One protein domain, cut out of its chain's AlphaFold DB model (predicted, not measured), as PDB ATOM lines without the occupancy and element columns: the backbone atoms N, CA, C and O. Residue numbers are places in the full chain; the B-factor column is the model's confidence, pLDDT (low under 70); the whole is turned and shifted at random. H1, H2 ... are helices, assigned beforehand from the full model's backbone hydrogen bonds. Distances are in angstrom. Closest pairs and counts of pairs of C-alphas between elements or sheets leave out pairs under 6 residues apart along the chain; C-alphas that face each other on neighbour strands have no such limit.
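Overview. This is residues 12 to 69 of the 124 residues of an uncharacterized protein of Haemonchus placei (UniProt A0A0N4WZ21). Two helices lie side by side in opposite directions, a short H1 and a longer H2, and the link between them, residues 21 to 50, runs out past one end of the pair as a long open loop and folds back. At the far end of this loop residues 29 to 34 stick out free, and H2 and the loop together make the long axis. The printed part has 58 residues with two named helices, H1 then H2, and no named strand; its class is all helix, though only 26 of the 58 residues are in named elements, under half. The whole is loose, with a radius of gyration of the C-alphas of 13.7 A, and its C-alphas span 45 by 20 by 13 A.

Arrangement. H1, residues 12 to 20, and H2, residues 51 to 67, form a helical hairpin. They touch, with 12 pairs of C-alphas within 8 A. Their closest C-alphas are those of Val 15 and Ala 61, 5.3 A apart. Their centres are 9.7 A apart. They run opposite ways at a shallow tilt of 8 degrees. In both H1 and H2 every O i to N i+4 pair is within hydrogen-bond range. Residues 29 to 34, in the link, stand free: no C-alpha 8 or more residues away along the chain is within 10 A.

Along the chain. H1 begins at C-alpha 12, at (14.114, 16.402, -16.406), and is 12.2 A from first to last C-alpha. C-alpha 31 is at (25.698, 45.658, 0.326). H2 is 24.6 A long from C-alpha 51 to C-alpha 67, which is at (12.671, 5.939, -11.644).

Size, cuts and confidence. The two C-alphas farthest apart, those of Ile 31 and Arg 69, are 44.9 A apart. The printed part has no cut, and the link from H1 to H2, 30 residues, is long. The mean pLDDT of the printed part is 74.8, and the model's confidence is low, under 70, at residues 21 to 37.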
ATOM      1  N   ASN A  12      12.932  15.541 -16.384       76.19
ATOM      2  CA  ASN A  12      14.114  16.402 -16.406       76.19
ATOM      3  C   ASN A  12      13.954  17.640 -15.508       76.19
ATOM      4  O   ASN A  12      14.906  18.041 -14.845       76.19
ATOM      5  N   LYS A  13      12.744  18.205 -15.427       78.38
ATOM      6  CA  LYS A  13      12.445  19.336 -14.542       78.38
ATOM      7  C   LYS A  13      12.447  18.929 -13.071       78.38
ATOM      8  O   LYS A  13      12.846  19.732 -12.241       78.38
ATOM      9  N   LEU A  14      12.076  17.690 -12.743       76.19
ATOM     10  CA  LEU A  14      12.176  17.175 -11.371       76.19
ATOM     11  C   LEU A  14      13.636  17.023 -10.921       76.19
ATOM     12  O   LEU A  14      13.956  17.356  -9.783       76.19
ATOM     13  N   VAL A  15      14.525  16.578 -11.817       76.88
ATOM     14  CA  VAL A  15      15.971  16.503 -11.544       76.88
ATOM     15  C   VAL A  15      16.568  17.898 -11.367       76.88
ATOM     16  O   VAL A  15      17.288  18.125 -10.397       76.88
ATOM     17  N   GLU A  16      16.234  18.844 -12.251       77.81
ATOM     18  CA  GLU A  16      16.647  20.246 -12.110       77.81
ATOM     19  C   GLU A  16      16.159  20.834 -10.780       77.81
ATOM     20  O   GLU A  16      16.960  21.372 -10.026       77.81
ATOM     21  N   CYS A  17      14.883  20.657 -10.427       71.75
ATOM     22  CA  CYS A  17      14.342  21.136  -9.156       71.75
ATOM     23  C   CYS A  17      15.021  20.491  -7.941       71.75
ATOM     24  O   CYS A  17      15.270  21.187  -6.964       71.75
ATOM     25  N   ALA A  18      15.345  19.197  -7.978       70.81
ATOM     26  CA  ALA A  18      16.052  18.534  -6.881       70.81
ATOM     27  C   ALA A  18      17.470  19.091  -6.686       70.81
ATOM     28  O   ALA A  18      17.900  19.291  -5.552       70.81
ATOM     29  N   LEU A  19      18.174  19.380  -7.784       72.38
ATOM     30  CA  LEU A  19      19.494  20.011  -7.754       72.38
ATOM     31  C   LEU A  19      19.413  21.498  -7.382       72.38
ATOM     32  O   LEU A  19      20.346  22.025  -6.784       72.38
ATOM     33  N   GLN A  20      18.299  22.164  -7.689       70.31
ATOM     34  CA  GLN A  20      18.103  23.592  -7.451       70.31
ATOM     35  C   GLN A  20      17.434  23.907  -6.104       70.31
ATOM     36  O   GLN A  20      17.566  25.019  -5.610       70.31
ATOM     37  N   ALA A  21      16.807  22.935  -5.433       62.44
ATOM     38  CA  ALA A  21      16.201  23.091  -4.102       62.44
ATOM     39  C   ALA A  21      17.209  23.456  -2.994       62.44
ATOM     40  O   ALA A  21      16.817  23.788  -1.880       62.44
ATOM     41  N   VAL A  22      18.505  23.417  -3.300       59.38
ATOM     42  CA  VAL A  22      19.588  23.889  -2.425       59.38
ATOM     43  C   VAL A  22      19.879  25.390  -2.586       59.38
ATOM     44  O   VAL A  22      20.800  25.900  -1.963       59.38
ATOM     45  N   HIS A  23      19.109  26.102  -3.419       60.47
ATOM     46  CA  HIS A  23      19.402  27.463  -3.889       60.47
ATOM     47  C   HIS A  23      18.418  28.539  -3.379       60.47
ATOM     48  O   HIS A  23      18.293  29.590  -4.004       60.47
ATOM     49  N   GLU A  24      17.707  28.316  -2.269       54.84
ATOM     50  CA  GLU A  24      16.869  29.364  -1.656       54.84
ATOM     51  C   GLU A  24      17.774  30.420  -0.989       54.84
ATOM     52  O   GLU A  24      18.292  30.225   0.112       54.84
ATOM     53  N   ASP A  25      18.024  31.528  -1.692       53.91
ATOM     54  CA  ASP A  25      18.865  32.627  -1.214       53.91
ATOM     55  C   ASP A  25      18.012  33.696  -0.508       53.91
ATOM     56  O   ASP A  25      17.291  34.465  -1.142       53.91
ATOM     57  N   HIS A  26      18.084  33.754   0.822       55.06
ATOM     58  CA  HIS A  26      17.459  34.809   1.629       55.06
ATOM     59  C   HIS A  26      18.443  35.964   1.897       55.06
ATOM     60  O   HIS A  26      18.792  36.226   3.051       55.06
ATOM     61  N   SER A  27      18.899  36.650   0.845       51.91
ATOM     62  CA  SER A  27      19.895  37.734   0.945       51.91
ATOM     63  C   SER A  27      19.391  39.063   0.353       51.91
ATOM     64  O   SER A  27      18.821  39.089  -0.735       51.91
ATOM     65  N   ASP A  28      19.603  40.168   1.080       45.69
ATOM     66  CA  ASP A  28      19.167  41.547   0.773       45.69
ATOM     67  C   ASP A  28      20.181  42.254  -0.171       45.69
ATOM     68  O   ASP A  28      21.371  42.284   0.145       45.69
ATOM     69  N   PRO A  29      19.782  42.817  -1.332       51.84
ATOM     70  CA  PRO A  29      20.701  43.166  -2.429       51.84
ATOM     71  C   PRO A  29      21.597  44.407  -2.236       51.84
ATOM     72  O   PRO A  29      22.297  44.792  -3.176       51.84
ATOM     73  N   HIS A  30      21.582  45.083  -1.082       48.78
ATOM     74  CA  HIS A  30      22.107  46.454  -1.004       48.78
ATOM     75  C   HIS A  30      23.557  46.635  -0.506       48.78
ATOM     76  O   HIS A  30      24.083  47.741  -0.661       48.78
ATOM     77  N   ILE A  31      24.249  45.606   0.010       47.84
ATOM     78  CA  ILE A  31      25.698  45.658   0.326       47.84
ATOM     79  C   ILE A  31      26.329  44.277   0.125       47.84
ATOM     80  O   ILE A  31      26.304  43.477   1.042       47.84
ATOM     81  N   ALA A  32      26.967  44.029  -1.024       52.56
ATOM     82  CA  ALA A  32      27.606  42.742  -1.315       52.56
ATOM     83  C   ALA A  32      28.770  42.434  -0.351       52.56
ATOM     84  O   ALA A  32      29.913  42.853  -0.560       52.56
ATOM     85  N   THR A  33      28.487  41.682   0.710       64.19
ATOM     86  CA  THR A  33      29.492  41.211   1.669       64.19
ATOM     87  C   THR A  33      30.212  39.960   1.123       64.19
ATOM     88  O   THR A  33      29.684  39.224   0.290       64.19
ATOM     89  N   LEU A  34      31.414  39.640   1.621       66.38
ATOM     90  CA  LEU A  34      32.205  38.424   1.296       66.38
ATOM     91  C   LEU A  34      31.409  37.097   1.397       66.38
ATOM     92  O   LEU A  34      31.807  36.070   0.849       66.38
ATOM     93  N   GLY A  35      30.314  37.093   2.164       64.50
ATOM     94  CA  GLY A  35      29.398  35.959   2.298       64.50
ATOM     95  C   GLY A  35      28.326  35.874   1.207       64.50
ATOM     96  O   GLY A  35      27.917  34.766   0.879       64.50
ATOM     97  N   GLU A  36      27.908  37.010   0.651       66.44
ATOM     98  CA  GLU A  36      26.813  37.138  -0.327       66.44
ATOM     99  C   GLU A  36      27.300  36.981  -1.769       66.44
ATOM    100  O   GLU A  36      26.552  36.575  -2.646       66.44
ATOM    101  N   THR A  37      28.584  37.245  -2.019       68.25
ATOM    102  CA  THR A  37      29.222  37.055  -3.336       68.25
ATOM    103  C   THR A  37      29.606  35.601  -3.627       68.25
ATOM    104  O   THR A  37      30.259  35.321  -4.634       68.25
ATOM    105  N   ARG A  38      29.254  34.662  -2.742       70.69
ATOM    106  CA  ARG A  38      29.626  33.253  -2.898       70.69
ATOM    107  C   ARG A  38      28.680  32.543  -3.862       70.69
ATOM    108  O   ARG A  38      27.482  32.805  -3.810       70.69
ATOM    109  N   PRO A  39      29.193  31.618  -4.690       74.19
ATOM    110  CA  PRO A  39      28.349  30.802  -5.550       74.19
ATOM    111  C   PRO A  39      27.299  30.048  -4.735       74.19
ATOM    112  O   PRO A  39      27.583  29.547  -3.641       74.19
ATOM    113  N   VAL A  40      26.097  29.953  -5.291       71.75
ATOM    114  CA  VAL A  40      24.951  29.266  -4.683       71.75
ATOM    115  C   VAL A  40      25.226  27.776  -4.456       71.75
ATOM    116  O   VAL A  40      24.733  27.199  -3.495       71.75
ATOM    117  N   GLU A  41      26.112  27.190  -5.259       74.38
ATOM    118  CA  GLU A  41      26.553  25.797  -5.196       74.38
ATOM    119  C   GLU A  41      27.571  25.533  -4.065       74.38
ATOM    120  O   GLU A  41      27.932  24.387  -3.782       74.38
ATOM    121  N   GLN A  42      28.080  26.575  -3.397       77.56
ATOM    122  CA  GLN A  42      29.081  26.441  -2.343       77.56
ATOM    123  C   GLN A  42      28.430  26.175  -0.970       77.56
ATOM    124  O   GLN A  42      28.032  27.104  -0.269       77.56
ATOM    125  N   ALA A  43      28.420  24.914  -0.514       79.25
ATOM    126  CA  ALA A  43      27.983  24.589   0.857       79.25
ATOM    127  C   ALA A  43      29.033  24.949   1.911       79.25
ATOM    128  O   ALA A  43      28.711  25.371   3.020       79.25
ATOM    129  N   GLY A  44      30.310  24.735   1.588       80.69
ATOM    130  CA  GLY A  44      31.407  24.936   2.528       80.69
ATOM    131  C   GLY A  44      31.600  26.412   2.870       80.69
ATOM    132  O   GLY A  44      31.564  27.277   1.999       80.69
ATOM    133  N   PHE A  45      31.875  26.702   4.141       78.19
ATOM    134  CA  PHE A  45      32.156  28.053   4.642       78.19
ATOM    135  C   PHE A  45      30.999  29.061   4.514       78.19
ATOM    136  O   PHE A  45      31.213  30.228   4.839       78.19
ATOM    137  N   ARG A  46      29.786  28.654   4.109       78.31
ATOM    138  CA  ARG A  46      28.582  29.501   4.033       78.31
ATOM    139  C   ARG A  46      27.688  29.250   5.253       78.31
ATOM    140  O   ARG A  46      27.414  28.113   5.619       78.31
ATOM    141  N   LYS A  47      27.269  30.320   5.935       77.62
ATOM    142  CA  LYS A  47      26.403  30.201   7.117       77.62
ATOM    143  C   LYS A  47      25.024  29.709   6.678       77.62
ATOM    144  O   LYS A  47      24.458  30.281   5.759       77.62
ATOM    145  N   GLY A  48      24.494  28.700   7.367       78.38
ATOM    146  CA  GLY A  48      23.168  28.146   7.078       78.38
ATOM    147  C   GLY A  48      23.144  27.066   5.998       78.38
ATOM    148  O   GLY A  48      22.066  26.570   5.718       78.38
ATOM    149  N   PHE A  49      24.299  26.681   5.445       76.12
ATOM    150  CA  PHE A  49      24.403  25.623   4.439       76.12
ATOM    151  C   PHE A  49      25.201  24.446   4.991       76.12
ATOM    152  O   PHE A  49      26.197  24.627   5.700       76.12
ATOM    153  N   SER A  50      24.771  23.231   4.660       81.19
ATOM    154  CA  SER A  50      25.437  21.998   5.073       81.19
ATOM    155  C   SER A  50      25.762  21.107   3.882       81.19
ATOM    156  O   SER A  50      24.995  20.983   2.931       81.19
ATOM    157  N   CYS A  51      26.878  20.378   3.976       84.00
ATOM    158  CA  CYS A  51      27.192  19.316   3.016       84.00
ATOM    159  C   CYS A  51      26.097  18.234   2.980       84.00
ATOM    160  O   CYS A  51      25.939  17.560   1.964       84.00
ATOM    161  N   LEU A  52      25.328  18.088   4.066       86.88
ATOM    162  CA  LEU A  52      24.200  17.164   4.138       86.88
ATOM    163  C   LEU A  52      23.132  17.475   3.081       86.88
ATOM    164  O   LEU A  52      22.633  16.557   2.438       86.88
ATOM    165  N   GLU A  53      22.813  18.753   2.875       82.25
ATOM    166  CA  GLU A  53      21.775  19.182   1.932       82.25
ATOM    167  C   GLU A  53      22.191  18.875   0.490       82.25
ATOM    168  O   GLU A  53      21.402  18.324  -0.276       82.25
ATOM    169  N   HIS A  54      23.460  19.113   0.142       83.88
ATOM    170  CA  HIS A  54      24.000  18.745  -1.170       83.88
ATOM    171  C   HIS A  54      24.050  17.233  -1.401       83.88
ATOM    172  O   HIS A  54      23.665  16.773  -2.475       83.88
ATOM    173  N   ILE A  55      24.478  16.440  -0.412       89.62
ATOM    174  CA  ILE A  55      24.462  14.972  -0.527       89.62
ATOM    175  C   ILE A  55      23.030  14.483  -0.753       89.62
ATOM    176  O   ILE A  55      22.790  13.621  -1.600       89.62
ATOM    177  N   GLN A  56      22.072  15.060  -0.028       88.69
ATOM    178  CA  GLN A  56      20.673  14.697  -0.162       88.69
ATOM    179  C   GLN A  56      20.098  15.093  -1.528       88.69
ATOM    180  O   GLN A  56      19.397  14.286  -2.132       88.69
ATOM    181  N   ALA A  57      20.441  16.267  -2.062       86.44
ATOM    182  CA  ALA A  57      20.052  16.677  -3.412       86.44
ATOM    183  C   ALA A  57      20.561  15.698  -4.486       86.44
ATOM    184  O   ALA A  57      19.805  15.285  -5.366       86.44
ATOM    185  N   VAL A  58      21.819  15.252  -4.375       89.94
ATOM    186  CA  VAL A  58      22.399  14.253  -5.289       89.94
ATOM    187  C   VAL A  58      21.703  12.897  -5.151       89.94
ATOM    188  O   VAL A  58      21.394  12.271  -6.164       89.94
ATOM    189  N   ALA A  59      21.418  12.442  -3.927       92.81
ATOM    190  CA  ALA A  59      20.699  11.188  -3.698       92.81
ATOM    191  C   ALA A  59      19.311  11.207  -4.357       92.81
ATOM    192  O   ALA A  59      18.952  10.280  -5.082       92.81
ATOM    193  N   VAL A  60      18.582  12.308  -4.183       90.19
ATOM    194  CA  VAL A  60      17.272  12.530  -4.800       90.19
ATOM    195  C   VAL A  60      17.372  12.552  -6.331       90.19
ATOM    196  O   VAL A  60      16.572  11.907  -7.007       90.19
ATOM    197  N   ALA A  61      18.373  13.226  -6.905       90.00
ATOM    198  CA  ALA A  61      18.594  13.230  -8.352       90.00
ATOM    199  C   ALA A  61      18.861  11.816  -8.906       90.00
ATOM    200  O   ALA A  61      18.336  11.452  -9.960       90.00
ATOM    201  N   ILE A  62      19.630  10.992  -8.185       93.12
ATOM    202  CA  ILE A  62      19.874   9.587  -8.545       93.12
ATOM    203  C   ILE A  62      18.569   8.782  -8.520       93.12
ATOM    204  O   ILE A  62      18.321   8.005  -9.442       93.12
ATOM    205  N   GLU A  63      17.734   8.952  -7.492       92.38
ATOM    206  CA  GLU A  63      16.444   8.261  -7.375       92.38
ATOM    207  C   GLU A  63      15.514   8.596  -8.545       92.38
ATOM    208  O   GLU A  63      15.023   7.685  -9.211       92.38
ATOM    209  N   VAL A  64      15.358   9.885  -8.865       89.94
ATOM    210  CA  VAL A  64      14.522  10.346  -9.984       89.94
ATOM    211  C   VAL A  64      15.039   9.805 -11.316       89.94
ATOM    212  O   VAL A  64      14.280   9.230 -12.096       89.94
ATOM    213  N   CYS A  65      16.341   9.912 -11.591       91.38
ATOM    214  CA  CYS A  65      16.901   9.384 -12.835       91.38
ATOM    215  C   CYS A  65      16.688   7.869 -12.970       91.38
ATOM    216  O   CYS A  65      16.380   7.389 -14.064       91.38
ATOM    217  N   ARG A  66      16.787   7.112 -11.868       91.81
ATOM    218  CA  ARG A  66      16.503   5.668 -11.855       91.81
ATOM    219  C   ARG A  66      15.030   5.363 -12.103       91.81
ATOM    220  O   ARG A  66      14.741   4.455 -12.878       91.81
ATOM    221  N   GLU A  67      14.120   6.106 -11.480       91.06
ATOM    222  CA  GLU A  67      12.671   5.939 -11.644       91.06
ATOM    223  C   GLU A  67      12.241   6.153 -13.102       91.06
ATOM    224  O   GLU A  67      11.506   5.341 -13.668       91.06
ATOM    225  N   PHE A  68      12.785   7.181 -13.753       90.12
ATOM    226  CA  PHE A  68      12.432   7.546 -15.126       90.12
ATOM    227  C   PHE A  68      13.358   6.960 -16.201       90.12
ATOM    228  O   PHE A  68      13.228   7.309 -17.373       90.12
ATOM    229  N   ARG A  69      14.277   6.053 -15.834       91.94
ATOM    230  CA  ARG A  69      15.275   5.446 -16.741       91.94
ATOM    231  C   ARG A  69      16.079   6.482 -17.544       91.94
ATOM    232  O   ARG A  69      16.409   6.256 -18.707       91.94
TER     233      ARG A  69